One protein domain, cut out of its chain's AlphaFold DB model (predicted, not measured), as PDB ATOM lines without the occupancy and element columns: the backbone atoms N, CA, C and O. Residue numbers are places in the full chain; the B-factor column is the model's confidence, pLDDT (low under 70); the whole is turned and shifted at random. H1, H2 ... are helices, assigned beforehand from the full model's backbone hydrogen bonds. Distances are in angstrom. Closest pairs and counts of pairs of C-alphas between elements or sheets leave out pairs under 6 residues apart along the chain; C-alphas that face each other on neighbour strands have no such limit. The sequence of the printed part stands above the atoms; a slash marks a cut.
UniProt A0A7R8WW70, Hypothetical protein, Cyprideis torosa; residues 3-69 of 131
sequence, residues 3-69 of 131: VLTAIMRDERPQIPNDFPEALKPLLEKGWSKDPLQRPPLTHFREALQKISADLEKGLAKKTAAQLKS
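Overview. This is residues 3 to 69 of the 131 residues of the protein "Hypothetical protein" of Cyprideis torosa (UniProt A0A7R8WW70). One long, straight helix, H3, makes most of the length, and its residues 52 to 69 stick out as a free arm beyond a small, loose head of loops with two short helices. In the head the chain folds back on itself: residues 9 to 23 run from H1, at the far end, toward H3, short H2 runs back, and after another turn H3 runs out the opposite way beside H2. The printed part has 67 residues with three named helices, in the order H1, H2, H3, and no named strand; the class is all helix. The whole is extended, with a radius of gyration of the C-alphas of 17.3 A and spans of 57 by 23 by 14 A.

Arrangement. H3, residues 41 to 69, is close to but not clearly touching H2, residues 24 to 30; their closest C-alphas, those of Phe 44 and Leu 26, are 7.0 A apart. Their lines stand at a shallow tilt of 16 degrees, and they run opposite ways. H1, residues 3 to 8, is apart from both H2 and H3. Every O i to N i+4 pair is within hydrogen-bond range in H1 and H2, and 24 of 25 are in H3.

Along the chain. H3 runs 43.5 A, from C-alpha 41 at (45.796, 49.678, 33.019) to C-alpha 69 at (14.470, 19.560, 33.164). H2, residues 24 to 30, measures 9.8 A. H1, residues 3 to 8, measures 8.7 A and begins with C-alpha 3 at (63.593, 37.429, 43.552).

Size, cuts and confidence. The C-alphas of Thr 5 and Ser 69, the two farthest apart, are 57.2 A apart. Without residues 52 to 69, which stand free, the body spans 35 by 27 by 13 A. The link from H1 to H2 is long, with 15 residues; that from H2 to H3 is short, with 10. The printed part has no cut. Its mean pLDDT is 85.8, and residues 63 to 69 are under 70.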
ATOM      1  N   VAL A   3      64.503  36.723  44.473       79.94
ATOM      2  CA  VAL A   3      63.593  37.429  43.552       79.94
ATOM      3  C   VAL A   3      64.336  38.405  42.636       79.94
ATOM      4  O   VAL A   3      64.108  38.409  41.432       79.94
ATOM      5  N   LEU A   4      65.268  39.195  43.182       80.75
ATOM      6  CA  LEU A   4      66.048  40.149  42.388       80.75
ATOM      7  C   LEU A   4      66.875  39.435  41.307       80.75
ATOM      8  O   LEU A   4      66.910  39.874  40.164       80.75
ATOM      9  N   THR A   5      67.480  38.296  41.654       85.81
ATOM     10  CA  THR A   5      68.255  37.476  40.720       85.81
ATOM     11  C   THR A   5      67.379  36.898  39.608       85.81
ATOM     12  O   THR A   5      67.793  36.927  38.455       85.81
ATOM     13  N   ALA A   6      66.166  36.436  39.923       84.12
ATOM     14  CA  ALA A   6      65.211  35.935  38.930       84.12
ATOM     15  C   ALA A   6      64.746  37.041  37.963       84.12
ATOM     16  O   ALA A   6      64.730  36.845  36.749       84.12
ATOM     17  N   ILE A   7      64.461  38.245  38.480       83.12
ATOM     18  CA  ILE A   7      64.099  39.410  37.655       83.12
ATOM     19  C   ILE A   7      65.244  39.773  36.704       83.12
ATOM     20  O   ILE A   7      65.005  39.988  35.516       83.12
ATOM     21  N   MET A   8      66.483  39.801  37.207       83.19
ATOM     22  CA  MET A   8      67.678  40.088  36.404       83.19
ATOM     23  C   MET A   8      67.967  39.022  35.338       83.19
ATOM     24  O   MET A   8      68.593  39.338  34.331       83.19
ATOM     25  N   ARG A   9      67.520  37.778  35.548       87.56
ATOM     26  CA  ARG A   9      67.631  36.660  34.592       87.56
ATOM     27  C   ARG A   9      66.468  36.568  33.607       87.56
ATOM     28  O   ARG A   9      66.412  35.627  32.828       87.56
ATOM     29  N   ASP A  10      65.540  37.519  33.655       84.56
ATOM     30  CA  ASP A  10      64.317  37.509  32.853       84.56
ATOM     31  C   ASP A  10      63.402  36.312  33.058       84.56
ATOM     32  O   ASP A  10      62.539  36.019  32.232       84.56
ATOM     33  N   GLU A  11      63.521  35.668  34.210       88.19
ATOM     34  CA  GLU A  11      62.595  34.622  34.590       88.19
ATOM     35  C   GLU A  11      61.219  35.265  34.827       88.19
ATOM     36  O   GLU A  11      61.080  36.301  35.495       88.19
ATOM     37  N   ARG A  12      60.189  34.683  34.211       88.50
ATOM     38  CA  ARG A  12      58.785  35.056  34.399       88.50
ATOM     39  C   ARG A  12      58.019  33.832  34.887       88.50
ATOM     40  O   ARG A  12      58.359  32.712  34.499       88.50
ATOM     41  N   PRO A  13      57.014  34.017  35.755       86.69
ATOM     42  CA  PRO A  13      56.235  32.897  36.253       86.69
ATOM     43  C   PRO A  13      55.477  32.236  35.099       86.69
ATOM     44  O   PRO A  13      54.963  32.909  34.205       86.69
ATOM     45  N   GLN A  14      55.400  30.908  35.135       88.38
ATOM     46  CA  GLN A  14      54.593  30.160  34.181       88.38
ATOM     47  C   GLN A  14      53.111  30.430  34.442       88.38
ATOM     48  O   GLN A  14      52.645  30.352  35.581       88.38
ATOM     49  N   ILE A  15      52.373  30.750  33.382       87.50
ATOM     50  CA  ILE A  15      50.933  30.977  33.464       87.50
ATOM     51  C   ILE A  15      50.233  29.614  33.348       87.50
ATOM     52  O   ILE A  15      50.462  28.910  32.363       87.50
ATOM     53  N   PRO A  16      49.388  29.217  34.317       89.75
ATOM     54  CA  PRO A  16      48.686  27.939  34.256       89.75
ATOM     55  C   PRO A  16      47.710  27.882  33.073       89.75
ATOM     56  O   PRO A  16      47.184  28.901  32.616       89.75
ATOM     57  N   ASN A  17      47.434  26.670  32.583       86.56
ATOM     58  CA  ASN A  17      46.569  26.472  31.418       86.56
ATOM     59  C   ASN A  17      45.136  26.962  31.655       86.56
ATOM     60  O   ASN A  17      44.565  27.571  30.749       86.56
ATOM     61  N   ASP A  18      44.634  26.805  32.882       88.75
ATOM     62  CA  ASP A  18      43.289  27.208  33.320       88.75
ATOM     63  C   ASP A  18      43.099  28.729  33.420       88.75
ATOM     64  O   ASP A  18      42.021  29.223  33.755       88.75
ATOM     65  N   PHE A  19      44.153  29.500  33.158       87.94
ATOM     66  CA  PHE A  19      44.093  30.945  33.224       87.94
ATOM     67  C   PHE A  19      43.281  31.535  32.053       87.94
ATOM     68  O   PHE A  19      43.416  31.057  30.921       87.94
ATOM     69  N   PRO A  20      42.484  32.602  32.270       89.94
ATOM     70  CA  PRO A  20      41.667  33.198  31.218       89.94
ATOM     71  C   PRO A  20      42.510  33.649  30.026       89.94
ATOM     72  O   PRO A  20      43.418  34.474  30.157       89.94
ATOM     73  N   GLU A  21      42.172  33.148  28.839       89.00
ATOM     74  CA  GLU A  21      42.914  33.422  27.604       89.00
ATOM     75  C   GLU A  21      42.968  34.920  27.273       89.00
ATOM     76  O   GLU A  21      43.988  35.416  26.805       89.00
ATOM     77  N   ALA A  22      41.922  35.673  27.631       88.62
ATOM     78  CA  ALA A  22      41.871  37.125  27.457       88.62
ATOM     79  C   ALA A  22      42.946  37.890  28.256       88.62
ATOM     80  O   ALA A  22      43.307  39.004  27.883       88.62
ATOM     81  N   LEU A  23      43.457  37.314  29.350       91.50
ATOM     82  CA  LEU A  23      44.442  37.958  30.223       91.50
ATOM     83  C   LEU A  23      45.877  37.476  29.971       91.50
ATOM     84  O   LEU A  23      46.804  38.231  30.259       91.50
ATOM     85  N   LYS A  24      46.076  36.270  29.415       91.25
ATOM     86  CA  LYS A  24      47.410  35.720  29.088       91.25
ATOM     87  C   LYS A  24      48.303  36.715  28.325       91.25
ATOM     88  O   LYS A  24      49.359  37.070  28.852       91.25
ATOM     89  N   PRO A  25      47.879  37.271  27.172       90.88
ATOM     90  CA  PRO A  25      48.732  38.179  26.405       90.88
ATOM     91  C   PRO A  25      48.958  39.521  27.113       90.88
ATOM     92  O   PRO A  25      49.974  40.177  26.890       90.88
ATOM     93  N   LEU A  26      48.022  39.955  27.967       92.94
ATOM     94  CA  LEU A  26      48.167  41.194  28.734       92.94
ATOM     95  C   LEU A  26      49.216  41.045  29.838       92.94
ATOM     96  O   LEU A  26      50.004  41.964  30.049       92.94
ATOM     97  N   LEU A  27      49.263  39.889  30.504       91.81
ATOM     98  CA  LEU A  27      50.281  39.570  31.508       91.81
ATOM     99  C   LEU A  27      51.673  39.446  30.894       91.81
ATOM    100  O   LEU A  27      52.610  40.068  31.391       91.81
ATOM    101  N   GLU A  28      51.795  38.729  29.779       90.19
ATOM    102  CA  GLU A  28      53.064  38.590  29.058       90.19
ATOM    103  C   GLU A  28      53.632  39.953  28.643       90.19
ATOM    104  O   GLU A  28      54.791  40.262  28.930       90.19
ATOM    105  N   LYS A  29      52.800  40.819  28.050       91.31
ATOM    106  CA  LYS A  29      53.207  42.184  27.679       91.31
ATOM    107  C   LYS A  29      53.449  43.075  28.898       91.31
ATOM    108  O   LYS A  29      54.361  43.901  28.888       91.31
ATOM    109  N   GLY A  30      52.674  42.899  29.969       91.56
ATOM    110  CA  GLY A  30      52.845  43.611  31.238       91.56
ATOM    111  C   GLY A  30      54.204  43.365  31.893       91.56
ATOM    112  O   GLY A  30      54.732  44.245  32.573       91.56
ATOM    113  N   TRP A  31      54.811  42.209  31.629       90.94
ATOM    114  CA  TRP A  31      56.145  41.844  32.098       90.94
ATOM    115  C   TRP A  31      57.285  42.175  31.128       90.94
ATOM    116  O   TRP A  31      58.430  41.760  31.367       90.94
ATOM    117  N   SER A  32      57.009  42.931  30.062       89.94
ATOM    118  CA  SER A  32      58.044  43.383  29.135       89.94
ATOM    119  C   SER A  32      59.119  44.203  29.860       89.94
ATOM    120  O   SER A  32      58.827  45.006  30.762       89.94
ATOM    121  N   LYS A  33      60.381  44.005  29.454       87.88
ATOM    122  CA  LYS A  33      61.505  44.856  29.876       87.88
ATOM    123  C   LYS A  33      61.287  46.300  29.464       87.88
ATOM    124  O   LYS A  33      61.601  47.203  30.231       87.88
ATOM    125  N   ASP A  34      60.768  46.486  28.255       90.12
ATOM    126  CA  ASP A  34      60.491  47.802  27.716       90.12
ATOM    127  C   ASP A  34      59.198  48.340  28.354       90.12
ATOM    128  O   ASP A  34      58.131  47.743  28.162       90.12
ATOM    129  N   PRO A  35      59.262  49.441  29.128       89.81
ATOM    130  CA  PRO A  35      58.083  50.029  29.747       89.81
ATOM    131  C   PRO A  35      57.059  50.525  28.719       89.81
ATOM    132  O   PRO A  35      55.872  50.537  29.032       89.81
ATOM    133  N   LEU A  36      57.481  50.890  27.504       91.81
ATOM    134  CA  LEU A  36      56.581  51.389  26.458       91.81
ATOM    135  C   LEU A  36      55.734  50.277  25.831       91.81
ATOM    136  O   LEU A  36      54.657  50.539  25.306       91.81
ATOM    137  N   GLN A  37      56.200  49.031  25.914       92.31
ATOM    138  CA  GLN A  37      55.464  47.858  25.435       92.31
ATOM    139  C   GLN A  37      54.423  47.363  26.445       92.31
ATOM    140  O   GLN A  37      53.630  46.471  26.133       92.31
ATOM    141  N   ARG A  38      54.426  47.906  27.669       94.56
ATOM    142  CA  ARG A  38      53.477  47.495  28.700       94.56
ATOM    143  C   ARG A  38      52.101  48.081  28.388       94.56
ATOM    144  O   ARG A  38      51.986  49.285  28.159       94.56
ATOM    145  N   PRO A  39      51.044  47.258  28.397       94.31
ATOM    146  CA  PRO A  39      49.708  47.744  28.128       94.31
ATOM    147  C   PRO A  39      49.245  48.684  29.251       94.31
ATOM    148  O   PRO A  39      49.551  48.440  30.425       94.31
ATOM    149  N   PRO A  40      48.479  49.738  28.925       94.50
ATOM    150  CA  PRO A  40      47.881  50.584  29.942       94.50
ATOM    151  C   PRO A  40      46.877  49.810  30.800       94.50
ATOM    152  O   PRO A  40      46.261  48.829  30.374       94.50
ATOM    153  N   LEU A  41      46.674  50.302  32.024       93.19
ATOM    154  CA  LEU A  41      45.796  49.678  33.019       93.19
ATOM    155  C   LEU A  41      44.342  49.528  32.531       93.19
ATOM    156  O   LEU A  41      43.621  48.637  32.980       93.19
ATOM    157  N   THR A  42      43.913  50.380  31.600       95.75
ATOM    158  CA  THR A  42      42.588  50.326  30.971       95.75
ATOM    159  C   THR A  42      42.327  48.983  30.291       95.75
ATOM    160  O   THR A  42      41.270  48.404  30.520       95.75
ATOM    161  N   HIS A  43      43.307  48.410  29.583       94.06
ATOM    162  CA  HIS A  43      43.132  47.103  28.937       94.06
ATOM    163  C   HIS A  43      42.930  45.969  29.941       94.06
ATOM    164  O   HIS A  43      42.126  45.071  29.704       94.06
ATOM    165  N   PHE A  44      43.622  46.009  31.085       94.38
ATOM    166  CA  PHE A  44      43.407  45.023  32.146       94.38
ATOM    167  C   PHE A  44      42.001  45.140  32.730       94.38
ATOM    168  O   PHE A  44      41.333  44.127  32.928       94.38
ATOM    169  N   ARG A  45      41.530  46.369  32.968       95.38
ATOM    170  CA  ARG A  45      40.170  46.620  33.456       95.38
ATOM    171  C   ARG A  45      39.125  46.070  32.488       95.38
ATOM    172  O   ARG A  45      38.231  45.355  32.923       95.38
ATOM    173  N   GLU A  46      39.248  46.381  31.204       94.94
ATOM    174  CA  GLU A  46      38.320  45.924  30.166       94.94
ATOM    175  C   GLU A  46      38.293  44.394  30.065       94.94
ATOM    176  O   GLU A  46      37.221  43.789  30.043       94.94
ATOM    177  N   ALA A  47      39.465  43.751  30.070       93.50
ATOM    178  CA  ALA A  47      39.561  42.295  30.032       93.50
ATOM    179  C   ALA A  47      38.916  41.642  31.265       93.50
ATOM    180  O   ALA A  47      38.171  40.671  31.129       93.50
ATOM    181  N   LEU A  48      39.146  42.195  32.460       94.62
ATOM    182  CA  LEU A  48      38.541  41.702  33.699       94.62
ATOM    183  C   LEU A  48      37.018  41.886  33.715       94.62
ATOM    184  O   LEU A  48      36.302  40.957  34.081       94.62
ATOM    185  N   GLN A  49      36.517  43.038  33.263       95.12
ATOM    186  CA  GLN A  49      35.078  43.304  33.145       95.12
ATOM    187  C   GLN A  49      34.393  42.361  32.150       95.12
ATOM    188  O   GLN A  49      33.270  41.907  32.377       95.12
ATOM    189  N   LYS A  50      35.069  42.034  31.044       92.81
ATOM    190  CA  LYS A  50      34.557  41.064  30.076       92.81
ATOM    191  C   LYS A  50      34.427  39.676  30.702       92.81
ATOM    192  O   LYS A  50      33.382  39.047  30.568       92.81
ATOM    193  N   ILE A  51      35.451  39.232  31.433       93.00
ATOM    194  CA  ILE A  51      35.437  37.931  32.114       93.00
ATOM    195  C   ILE A  51      34.313  37.872  33.150       93.00
ATOM    196  O   ILE A  51      33.578  36.888  33.175       93.00
ATOM    197  N   SER A  52      34.126  38.914  33.966       92.44
ATOM    198  CA  SER A  52      33.029  38.930  34.941       92.44
ATOM    199  C   SER A  52      31.661  38.832  34.259       92.44
ATOM    200  O   SER A  52      30.838  38.012  34.660       92.44
ATOM    201  N   ALA A  53      31.445  39.580  33.173       91.31
ATOM    202  CA  ALA A  53      30.190  39.531  32.424       91.31
ATOM    203  C   ALA A  53      29.939  38.159  31.765       91.31
ATOM    204  O   ALA A  53      28.800  37.687  31.703       91.31
ATOM    205  N   ASP A  54      30.985  37.500  31.264       90.25
ATOM    206  CA  ASP A  54      30.870  36.175  30.651       90.25
ATOM    207  C   ASP A  54      30.582  35.083  31.695       90.25
ATOM    208  O   ASP A  54      29.789  34.174  31.430       90.25
ATOM    209  N   LEU A  55      31.143  35.205  32.903       89.25
ATOM    210  CA  LEU A  55      30.838  34.320  34.030       89.25
ATOM    211  C   LEU A  55      29.375  34.448  34.475       89.25
ATOM    212  O   LEU A  55      28.705  33.427  34.651       89.25
ATOM    213  N   GLU A  56      28.850  35.671  34.584       89.31
ATOM    214  CA  GLU A  56      27.442  35.924  34.928       89.31
ATOM    215  C   GLU A  56      26.484  35.307  33.899       89.31
ATOM    216  O   GLU A  56      25.551  34.576  34.251       89.31
ATOM    217  N   LYS A  57      26.754  35.509  32.602       86.56
ATOM    218  CA  LYS A  57      25.983  34.883  31.513       86.56
ATOM    219  C   LYS A  57      26.087  33.361  31.540       86.56
ATOM    220  O   LYS A  57      25.109  32.670  31.250       86.56
ATOM    221  N   GLY A  58      27.267  32.826  31.848       81.44
ATOM    222  CA  GLY A  58      27.498  31.390  31.979       81.44
ATOM    223  C   GLY A  58      26.668  30.775  33.106       81.44
ATOM    224  O   GLY A  58      26.085  29.706  32.923       81.44
ATOM    225  N   LEU A  59      26.553  31.471  34.238       77.88
ATOM    226  CA  LEU A  59      25.729  31.052  35.367       77.88
ATOM    227  C   LEU A  59      24.236  31.045  35.004       77.88
ATOM    228  O   LEU A  59      23.564  30.038  35.215       77.88
ATOM    229  N   ALA A  60      23.745  32.113  34.368       72.44
ATOM    230  CA  ALA A  60      22.347  32.223  33.937       72.44
ATOM    231  C   ALA A  60      21.936  31.142  32.917       72.44
ATOM    232  O   ALA A  60      20.805  30.657  32.915       72.44
ATOM    233  N   LYS A  61      22.859  30.715  32.047       71.12
ATOM    234  CA  LYS A  61      22.606  29.624  31.090       71.12
ATOM    235  C   LYS A  61      22.516  28.260  31.774       71.12
ATOM    236  O   LYS A  61      21.670  27.451  31.394       71.12
ATOM    237  N   LYS A  62      23.361  28.005  32.779       70.44
ATOM    238  CA  LYS A  62      23.340  26.751  33.550       70.44
ATOM    239  C   LYS A  62      22.043  26.614  34.348       70.44
ATOM    240  O   LYS A  62      21.430  25.551  34.317       70.44
ATOM    241  N   THR A  63      21.570  27.696  34.969       65.25
ATOM    242  CA  THR A  63      20.293  27.691  35.700       65.25
ATOM    243  C   THR A  63      19.092  27.519  34.766       65.25
ATOM    244  O   THR A  63      18.202  26.729  35.067       65.25
ATOM    245  N   ALA A  64      19.086  28.162  33.591       61.91
ATOM    246  CA  ALA A  64      18.026  27.984  32.595       61.91
ATOM    247  C   ALA A  64      17.978  26.561  32.003       61.91
ATOM    248  O   ALA A  64      16.895  26.037  31.743       61.91
ATOM    249  N   ALA A  65      19.133  25.920  31.792       59.84
ATOM    250  CA  ALA A  65      19.198  24.526  31.347       59.84
ATOM    251  C   ALA A  65      18.681  23.559  32.424       59.84
ATOM    252  O   ALA A  65      17.976  22.603  32.108       59.84
ATOM    253  N   GLN A  66      18.971  23.843  33.694       58.94
ATOM    254  CA  GLN A  66      18.516  23.031  34.819       58.94
ATOM    255  C   GLN A  66      17.000  23.170  35.058       58.94
ATOM    256  O   GLN A  66      16.320  22.163  35.253       58.94
ATOM    257  N   LEU A  67      16.435  24.378  34.929       58.03
ATOM    258  CA  LEU A  67      14.989  24.628  35.053       58.03
ATOM    259  C   LEU A  67      14.147  23.937  33.968       58.03
ATOM    260  O   LEU A  67      13.047  23.478  34.259       58.03
ATOM    261  N   LYS A  68      14.668  23.784  32.744       59.88
ATOM    262  CA  LYS A  68      13.965  23.071  31.659       59.88
ATOM    263  C   LYS A  68      13.785  21.573  31.921       59.88
ATOM    264  O   LYS A  68      12.891  20.971  31.337       59.88
ATOM    265  N   SER A  69      14.602  20.975  32.791       58.03
ATOM    266  CA  SER A  69      14.470  19.560  33.164       58.03
ATOM    267  C   SER A  69      13.433  19.301  34.265       58.03
ATOM    268  O   SER A  69      12.983  18.168  34.402       58.03
TER     269      SER A  69